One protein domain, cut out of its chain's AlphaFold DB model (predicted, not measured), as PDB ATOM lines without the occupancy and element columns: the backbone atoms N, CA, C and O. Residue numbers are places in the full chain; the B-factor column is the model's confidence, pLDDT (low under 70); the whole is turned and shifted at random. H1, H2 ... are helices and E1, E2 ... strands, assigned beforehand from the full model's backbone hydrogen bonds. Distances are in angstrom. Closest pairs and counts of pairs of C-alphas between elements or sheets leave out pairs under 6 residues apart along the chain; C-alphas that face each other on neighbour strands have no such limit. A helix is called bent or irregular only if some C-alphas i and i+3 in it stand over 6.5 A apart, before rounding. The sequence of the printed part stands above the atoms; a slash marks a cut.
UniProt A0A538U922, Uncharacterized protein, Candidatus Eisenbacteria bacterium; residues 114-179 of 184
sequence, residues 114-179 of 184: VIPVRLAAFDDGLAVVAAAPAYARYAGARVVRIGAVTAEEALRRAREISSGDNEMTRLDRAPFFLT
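AT A GLANCE: This is residues 114 to 179 of the 184 residues of an uncharacterized protein of Candidatus Eisenbacteria bacterium (UniProt A0A538U922). A two-stranded antiparallel hairpin, E1 and E2, has H3 packed on E1; H2 crosses H3, and small H1 sits at the far end of E2. The 66 printed residues, class mixed, run E1, E2, H1, H2, H3. The whole is compact, radius of gyration of the C-alphas 11.5 A, but elongated, 35 by 22 by 22 A.

HOW THE PARTS SIT: E1, residues 117 to 122, and E2, residues 125 to 131, are antiparallel at 150 degrees; N 120 and O 127 are within hydrogen-bond range, 2.9 A. H3, residues 167 to 177, comes closest to E1 at the C-alphas of Pro 175 and Leu 119, 5.3 A. H2, residues 151 to 159, touches H3 at C-alphas 158 and 174, 4.9 A, about perpendicular at 73 degrees. H1, residues 133 to 138, is apart from both. O i to N i+4 pairs are within range throughout H2, 4 of 7 in H3, 0 of 2 in H1, where 2 of 3 i+3 pairs are.

IN THESE COORDINATES: E1, 16.0 A long, begins at C-alpha 117 (35.544, 43.133, -27.592). E2 measures 17.5 A, H1 9.9 A, H2 12.2 A. H3, 15.7 A, ends at C-alpha 177 (26.398, 40.941, -21.088). H1 is irregular, C-alphas 134 and 137 8.1 A apart; H3 only just, 172 and 175 6.7 A.

THE WHOLE: C-alphas 134 and 165 are farthest apart, 35.6 A. The printed part has no cut; the H1 to H2 link is long. No printed residue is under 70 in pLDDT.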
ATOM      1  N   VAL A 114      26.368  44.091 -30.296       93.75
ATOM      2  CA  VAL A 114      27.445  43.651 -29.407       93.75
ATOM      3  C   VAL A 114      28.690  44.473 -29.717       93.75
ATOM      4  O   VAL A 114      29.098  44.584 -30.876       93.75
ATOM      5  N   ILE A 115      29.296  45.065 -28.690       94.75
ATOM      6  CA  ILE A 115      30.582  45.752 -28.808       94.75
ATOM      7  C   ILE A 115      31.644  44.679 -29.094       94.75
ATOM      8  O   ILE A 115      31.745  43.725 -28.325       94.75
ATOM      9  N   PRO A 116      32.448  44.797 -30.167       96.69
ATOM     10  CA  PRO A 116      33.303  43.711 -30.657       96.69
ATOM     11  C   PRO A 116      34.621  43.594 -29.870       96.69
ATOM     12  O   PRO A 116      35.726  43.661 -30.420       96.69
ATOM     13  N   VAL A 117      34.486  43.417 -28.560       97.44
ATOM     14  CA  VAL A 117      35.544  43.133 -27.592       97.44
ATOM     15  C   VAL A 117      35.134  41.933 -26.747       97.44
ATOM     16  O   VAL A 117      33.952  41.675 -26.544       97.44
ATOM     17  N   ARG A 118      36.115  41.195 -26.237       97.81
ATOM     18  CA  ARG A 118      35.912  40.136 -25.253       97.81
ATOM     19  C   ARG A 118      36.424  40.636 -23.920       97.81
ATOM     20  O   ARG A 118      37.596  41.000 -23.813       97.81
ATOM     21  N   LEU A 119      35.543  40.648 -22.935       98.06
ATOM     22  CA  LEU A 119      35.870  41.017 -21.568       98.06
ATOM     23  C   LEU A 119      36.073  39.745 -20.742       98.06
ATOM     24  O   LEU A 119      35.415  38.740 -20.998       98.06
ATOM     25  N   ALA A 120      36.970  39.795 -19.767       97.31
ATOM     26  CA  ALA A 120      37.124  38.756 -18.755       97.31
ATOM     27  C   ALA A 120      37.327  39.402 -17.385       97.31
ATOM     28  O   ALA A 120      37.939  40.471 -17.286       97.31
ATOM     29  N   ALA A 121      36.784  38.763 -16.352       96.69
ATOM     30  CA  ALA A 121      36.960  39.170 -14.967       96.69
ATOM     31  C   ALA A 121      38.188  38.475 -14.366       96.69
ATOM     32  O   ALA A 121      38.329  37.258 -14.474       96.69
ATOM     33  N   PHE A 122      39.045  39.259 -13.723       94.62
ATOM     34  CA  PHE A 122      40.188  38.814 -12.933       94.62
ATOM     35  C   PHE A 122      40.024  39.289 -11.486       94.62
ATOM     36  O   PHE A 122      39.116  40.064 -11.173       94.62
ATOM     37  N   ASP A 123      40.903  38.825 -10.604       92.12
ATOM     38  CA  ASP A 123      40.972  39.259  -9.206       92.12
ATOM     39  C   ASP A 123      41.227  40.770  -9.067       92.12
ATOM     40  O   ASP A 123      40.687  41.406  -8.166       92.12
ATOM     41  N   ASP A 124      41.978  41.355 -10.002       90.81
ATOM     42  CA  ASP A 124      42.267  42.789 -10.084       90.81
ATOM     43  C   ASP A 124      41.306  43.581 -10.999       90.81
ATOM     44  O   ASP A 124      41.524  44.767 -11.267       90.81
ATOM     45  N   GLY A 125      40.218  42.953 -11.460       93.44
ATOM     46  CA  GLY A 125      39.117  43.611 -12.160       93.44
ATOM     47  C   GLY A 125      38.892  43.152 -13.603       93.44
ATOM     48  O   GLY A 125      39.336  42.096 -14.049       93.44
ATOM     49  N   LEU A 126      38.115  43.939 -14.347       97.56
ATOM     50  CA  LEU A 126      37.676  43.591 -15.698       97.56
ATOM     51  C   LEU A 126      38.708  44.030 -16.744       97.56
ATOM     52  O   LEU A 126      39.199  45.162 -16.713       97.56
ATOM     53  N   ALA A 127      39.004  43.170 -17.714       98.00
ATOM     54  CA  ALA A 127      39.970  43.463 -18.768       98.00
ATOM     55  C   ALA A 127      39.475  43.055 -20.151       98.00
ATOM     56  O   ALA A 127      38.695  42.116 -20.302       98.00
ATOM     57  N   VAL A 128      39.977  43.744 -21.174       98.44
ATOM     58  CA  VAL A 128      39.757  43.386 -22.575       98.44
ATOM     59  C   VAL A 128      40.779  42.321 -22.968       98.44
ATOM     60  O   VAL A 128      41.954  42.619 -23.163       98.44
ATOM     61  N   VAL A 129      40.347  41.069 -23.106       97.94
ATOM     62  CA  VAL A 129      41.231  39.937 -23.448       97.94
ATOM     63  C   VAL A 129      41.309  39.664 -24.948       97.94
ATOM     64  O   VAL A 129      42.237  39.013 -25.417       97.94
ATOM     65  N   ALA A 130      40.352  40.171 -25.723       98.06
ATOM     66  CA  ALA A 130      40.411  40.170 -27.179       98.06
ATOM     67  C   ALA A 130      39.612  41.346 -27.741       98.06
ATOM     68  O   ALA A 130      38.665  41.820 -27.118       98.06
ATOM     69  N   ALA A 131      39.957  41.791 -28.942       98.06
ATOM     70  CA  ALA A 131      39.242  42.848 -29.641       98.06
ATOM     71  C   ALA A 131      39.284  42.590 -31.149       98.06
ATOM     72  O   ALA A 131      40.265  42.046 -31.659       98.06
ATOM     73  N   ALA A 132      38.229  42.975 -31.870       97.94
ATOM     74  CA  ALA A 132      38.262  42.964 -33.331       97.94
ATOM     75  C   ALA A 132      39.341  43.933 -33.864       97.94
ATOM     76  O   ALA A 132      39.713  44.869 -33.150       97.94
ATOM     77  N   PRO A 133      39.816  43.783 -35.119       97.88
ATOM     78  CA  PRO A 133      40.947  44.558 -35.645       97.88
ATOM     79  C   PRO A 133      40.826  46.079 -35.471       97.88
ATOM     80  O   PRO A 133      41.784  46.732 -35.071       97.88
ATOM     81  N   ALA A 134      39.628  46.641 -35.666       97.44
ATOM     82  CA  ALA A 134      39.365  48.074 -35.482       97.44
ATOM     83  C   ALA A 134      39.566  48.577 -34.033       97.44
ATOM     84  O   ALA A 134      39.726  49.774 -33.799       97.44
ATOM     85  N   TYR A 135      39.581  47.663 -33.061       97.12
ATOM     86  CA  TYR A 135      39.686  47.915 -31.624       97.12
ATOM     87  C   TYR A 135      40.940  47.272 -31.013       97.12
ATOM     88  O   TYR A 135      41.071  47.245 -29.792       97.12
ATOM     89  N   ALA A 136      41.879  46.781 -31.834       96.75
ATOM     90  CA  ALA A 136      43.048  46.021 -31.383       96.75
ATOM     91  C   ALA A 136      43.875  46.747 -30.308       96.75
ATOM     92  O   ALA A 136      44.374  46.109 -29.385       96.75
ATOM     93  N   ARG A 137      43.940  48.086 -30.364       97.56
ATOM     94  CA  ARG A 137      44.624  48.926 -29.361       97.56
ATOM     95  C   ARG A 137      44.099  48.770 -27.928       97.56
ATOM     96  O   ARG A 137      44.765  49.207 -27.001       97.56
ATOM     97  N   TYR A 138      42.896  48.225 -27.752       97.12
ATOM     98  CA  TYR A 138      42.293  48.009 -26.440       97.12
ATOM     99  C   TYR A 138      42.583  46.618 -25.874       97.12
ATOM    100  O   TYR A 138      42.314  46.400 -24.700       97.12
ATOM    101  N   ALA A 139      43.121  45.678 -26.658       97.44
ATOM    102  CA  ALA A 139      43.500  44.370 -26.133       97.44
ATOM    103  C   ALA A 139      44.563  44.523 -25.029       97.44
ATOM    104  O   ALA A 139      45.546  45.242 -25.196       97.44
ATOM    105  N   GLY A 140      44.338  43.873 -23.887       96.69
ATOM    106  CA  GLY A 140      45.151  43.997 -22.675       96.69
ATOM    107  C   GLY A 140      44.776  45.174 -21.768       96.69
ATOM    108  O   GLY A 140      45.248  45.232 -20.634       96.69
ATOM    109  N   ALA A 141      43.913  46.097 -22.205       97.88
ATOM    110  CA  ALA A 141      43.508  47.230 -21.381       97.88
ATOM    111  C   ALA A 141      42.601  46.799 -20.216       97.88
ATOM    112  O   ALA A 141      41.740  45.923 -20.356       97.88
ATOM    113  N   ARG A 142      42.752  47.475 -19.072       97.94
ATOM    114  CA  ARG A 142      41.824  47.377 -17.939       97.94
ATOM    115  C   ARG A 142      40.599  48.255 -18.190       97.94
ATOM    116  O   ARG A 142      40.714  49.398 -18.635       97.94
ATOM    117  N   VAL A 143      39.420  47.724 -17.889       97.81
ATOM    118  CA  VAL A 143      38.170  48.482 -17.922       97.81
ATOM    119  C   VAL A 143      38.008  49.153 -16.567       97.81
ATOM    120  O   VAL A 143      37.916  48.484 -15.546       97.81
ATOM    121  N   VAL A 144      37.967  50.482 -16.556       97.44
ATOM    122  CA  VAL A 144      37.807  51.259 -15.313       97.44
ATOM    123  C   VAL A 144      36.332  51.564 -15.041       97.44
ATOM    124  O   VAL A 144      35.875  51.555 -13.897       97.44
ATOM    125  N   ARG A 145      35.559  51.834 -16.099       96.69
ATOM    126  CA  ARG A 145      34.171  52.304 -16.010       96.69
ATOM    127  C   ARG A 145      33.378  51.898 -17.252       96.69
ATOM    128  O   ARG A 145      33.930  51.895 -18.350       96.69
ATOM    129  N   ILE A 146      32.087  51.625 -17.079       95.50
ATOM    130  CA  ILE A 146      31.117  51.405 -18.158       95.50
ATOM    131  C   ILE A 146      29.958  52.377 -17.942       95.50
ATOM    132  O   ILE A 146      29.296  52.351 -16.906       95.50
ATOM    133  N   GLY A 147      29.729  53.283 -18.895       92.62
ATOM    134  CA  GLY A 147      28.745  54.352 -18.717       92.62
ATOM    135  C   GLY A 147      29.030  55.161 -17.446       92.62
ATOM    136  O   GLY A 147      30.136  55.667 -17.262       92.62
ATOM    137  N   ALA A 148      28.048  55.271 -16.554       94.19
ATOM    138  CA  ALA A 148      28.171  56.023 -15.302       94.19
ATOM    139  C   ALA A 148      28.743  55.216 -14.116       94.19
ATOM    140  O   ALA A 148      28.980  55.800 -13.063       94.19
ATOM    141  N   VAL A 149      28.973  53.905 -14.256       96.44
ATOM    142  CA  VAL A 149      29.321  53.013 -13.132       96.44
ATOM    143  C   VAL A 149      30.707  52.399 -13.280       96.44
ATOM    144  O   VAL A 149      31.162  52.150 -14.397       96.44
ATOM    145  N   THR A 150      31.388  52.147 -12.158       97.62
ATOM    146  CA  THR A 150      32.701  51.480 -12.149       97.62
ATOM    147  C   THR A 150      32.620  50.093 -12.787       97.62
ATOM    148  O   THR A 150      31.550  49.485 -12.844       97.62
ATOM    149  N   ALA A 151      33.747  49.574 -13.279       96.81
ATOM    150  CA  ALA A 151      33.781  48.230 -13.855       96.81
ATOM    151  C   ALA A 151      33.382  47.142 -12.844       96.81
ATOM    152  O   ALA A 151      32.709  46.184 -13.215       96.81
ATOM    153  N   GLU A 152      33.740  47.325 -11.571       96.25
ATOM    154  CA  GLU A 152      33.321  46.455 -10.469       96.25
ATOM    155  C   GLU A 152      31.796  46.443 -10.307       96.25
ATOM    156  O   GLU A 152      31.178  45.379 -10.317       96.25
ATOM    157  N   GLU A 153      31.168  47.621 -10.234       96.75
ATOM    158  CA  GLU A 153      29.714  47.732 -10.104       96.75
ATOM    159  C   GLU A 153      28.993  47.192 -11.345       96.75
ATOM    160  O   GLU A 153      27.968  46.517 -11.229       96.75
ATOM    161  N   ALA A 154      29.537  47.436 -12.540       97.00
ATOM    162  CA  ALA A 154      29.006  46.876 -13.777       97.00
ATOM    163  C   ALA A 154      29.044  45.340 -13.747       97.00
ATOM    164  O   ALA A 154      28.025  44.694 -13.995       97.00
ATOM    165  N   LEU A 155      30.186  44.750 -13.380       96.75
ATOM    166  CA  LEU A 155      30.335  43.301 -13.259       96.75
ATOM    167  C   LEU A 155      29.386  42.725 -12.203       96.75
ATOM    168  O   LEU A 155      28.740  41.710 -12.458       96.75
ATOM    169  N   ARG A 156      29.238  43.391 -11.053       95.81
ATOM    170  CA  ARG A 156      28.284  43.000 -10.009       95.81
ATOM    171  C   ARG A 156      26.851  42.950 -10.548       95.81
ATOM    172  O   ARG A 156      26.170  41.953 -10.334       95.81
ATOM    173  N   ARG A 157      26.407  43.968 -11.296       96.56
ATOM    174  CA  ARG A 157      25.073  43.992 -11.932       96.56
ATOM    175  C   ARG A 157      24.906  42.909 -12.993       96.56
ATOM    176  O   ARG A 157      23.867  42.261 -13.037       96.56
ATOM    177  N   ALA A 158      25.919  42.683 -13.827       96.94
ATOM    178  CA  ALA A 158      25.872  41.646 -14.854       96.94
ATOM    179  C   ALA A 158      25.812  40.229 -14.254       96.94
ATOM    180  O   ALA A 158      25.160  39.345 -14.814       96.94
ATOM    181  N   ARG A 159      26.427  40.011 -13.085       95.94
ATOM    182  CA  ARG A 159      26.306  38.749 -12.338       95.94
ATOM    183  C   ARG A 159      24.874  38.479 -11.872       95.94
ATOM    184  O   ARG A 159      24.462  37.328 -11.883       95.94
ATOM    185  N   GLU A 160      24.095  39.508 -11.534       95.69
ATOM    186  CA  GLU A 160      22.691  39.346 -11.102       95.69
ATOM    187  C   GLU A 160      21.761  38.830 -12.205       95.69
ATOM    188  O   GLU A 160      20.670  38.357 -11.907       95.69
ATOM    189  N   ILE A 161      22.158  38.955 -13.471       96.81
ATOM    190  CA  ILE A 161      21.385  38.494 -14.635       96.81
ATOM    191  C   ILE A 161      22.032  37.282 -15.315       96.81
ATOM    192  O   ILE A 161      21.585  36.852 -16.375       96.81
ATOM    193  N   SER A 162      23.106  36.753 -14.724       96.69
ATOM    194  CA  SER A 162      23.826  35.589 -15.224       96.69
ATOM    195  C   SER A 162      23.425  34.363 -14.417       96.69
ATOM    196  O   SER A 162      23.815  34.237 -13.259       96.69
ATOM    197  N   SER A 163      22.682  33.435 -15.020       96.12
ATOM    198  CA  SER A 163      22.443  32.134 -14.392       96.12
ATOM    199  C   SER A 163      23.741  31.330 -14.318       96.12
ATOM    200  O   SER A 163      24.591  31.401 -15.215       96.12
ATOM    201  N   GLY A 164      23.881  30.521 -13.276       95.56
ATOM    202  CA  GLY A 164      25.036  29.657 -13.083       95.56
ATOM    203  C   GLY A 164      24.860  28.773 -11.860       95.56
ATOM    204  O   GLY A 164      24.295  29.225 -10.867       95.56
ATOM    205  N   ASP A 165      25.400  27.557 -11.935       93.94
ATOM    206  CA  ASP A 165      25.386  26.580 -10.835       93.94
ATOM    207  C   ASP A 165      26.336  26.977  -9.692       93.94
ATOM    208  O   ASP A 165      26.314  26.413  -8.601       93.94
ATOM    209  N   ASN A 166      27.241  27.922  -9.956       93.94
ATOM    210  CA  ASN A 166      28.178  28.473  -8.992       93.94
ATOM    211  C   ASN A 166      28.668  29.857  -9.438       93.94
ATOM    212  O   ASN A 166      28.350  30.356 -10.522       93.94
ATOM    213  N   GLU A 167      29.486  30.468  -8.587       92.38
ATOM    214  CA  GLU A 167      30.010  31.805  -8.821       92.38
ATOM    215  C   GLU A 167      30.918  31.907 -10.052       92.38
ATOM    216  O   GLU A 167      30.849  32.892 -10.782       92.38
ATOM    217  N   MET A 168      31.721  30.881 -10.338       93.94
ATOM    218  CA  MET A 168      32.623  30.908 -11.491       93.94
ATOM    219  C   MET A 168      31.855  30.907 -12.809       93.94
ATOM    220  O   MET A 168      32.212  31.653 -13.714       93.94
ATOM    221  N   THR A 169      30.754  30.156 -12.907       94.44
ATOM    222  CA  THR A 169      29.880  30.198 -14.089       94.44
ATOM    223  C   THR A 169      29.287  31.591 -14.304       94.44
ATOM    224  O   THR A 169      29.202  32.062 -15.438       94.44
ATOM    225  N   ARG A 170      28.903  32.284 -13.224       94.75
ATOM    226  CA  ARG A 170      28.390  33.659 -13.317       94.75
ATOM    227  C   ARG A 170      29.479  34.645 -13.724       94.75
ATOM    228  O   ARG A 170      29.221  35.497 -14.567       94.75
ATOM    229  N   LEU A 171      30.686  34.515 -13.171       94.12
ATOM    230  CA  LEU A 171      31.840  35.347 -13.524       94.12
ATOM    231  C   LEU A 171      32.321  35.140 -14.961       94.12
ATOM    232  O   LEU A 171      32.765  36.100 -15.582       94.12
ATOM    233  N   ASP A 172      32.217  33.925 -15.493       94.31
ATOM    234  CA  ASP A 172      32.549  33.626 -16.889       94.31
ATOM    235  C   ASP A 172      31.530  34.250 -17.861       94.31
ATOM    236  O   ASP A 172      31.897  34.854 -18.869       94.31
ATOM    237  N   ARG A 173      30.233  34.183 -17.524       94.62
ATOM    238  CA  ARG A 173      29.140  34.669 -18.386       94.62
ATOM    239  C   ARG A 173      28.912  36.180 -18.305       94.62
ATOM    240  O   ARG A 173      28.677  36.818 -19.332       94.62
ATOM    241  N   ALA A 174      28.985  36.770 -17.113       96.50
ATOM    242  CA  ALA A 174      28.649  38.177 -16.877       96.50
ATOM    243  C   ALA A 174      29.391  39.178 -17.790       96.50
ATOM    244  O   ALA A 174      28.742  40.093 -18.308       96.50
ATOM    245  N   PRO A 175      30.704  39.023 -18.068       97.31
ATOM    246  CA  PRO A 175      31.436  39.917 -18.960       97.31
ATOM    247  C   PRO A 175      30.850  40.015 -20.371       97.31
ATOM    248  O   PRO A 175      30.963  41.071 -20.993       97.31
ATOM    249  N   PHE A 176      30.196  38.964 -20.877       96.31
ATOM    250  CA  PHE A 176      29.546  39.014 -22.186       96.31
ATOM    251  C   PHE A 176      28.386  40.017 -22.198       96.31
ATOM    252  O   PHE A 176      28.307  40.851 -23.100       96.31
ATOM    253  N   PHE A 177      27.532  40.015 -21.173       96.44
ATOM    254  CA  PHE A 177      26.398  40.941 -21.088       96.44
ATOM    255  C   PHE A 177      26.830  42.410 -21.010       96.44
ATOM    256  O   PHE A 177      26.139  43.283 -21.528       96.44
ATOM    257  N   LEU A 178      28.021  42.687 -20.471       96.94
ATOM    258  CA  LEU A 178      28.612  44.030 -20.459       96.94
ATOM    259  C   LEU A 178      29.000  44.552 -21.849       96.94
ATOM    260  O   LEU A 178      29.265  45.741 -22.016       96.94
ATOM    261  N   THR A 179      29.043  43.684 -22.858       96.00
ATOM    262  CA  THR A 179      29.290  44.080 -24.250       96.00
ATOM    263  C   THR A 179      28.000  44.362 -25.018       96.00
ATOM    264  O   THR A 179      28.070  44.802 -26.164       96.00
TER     265      THR A 179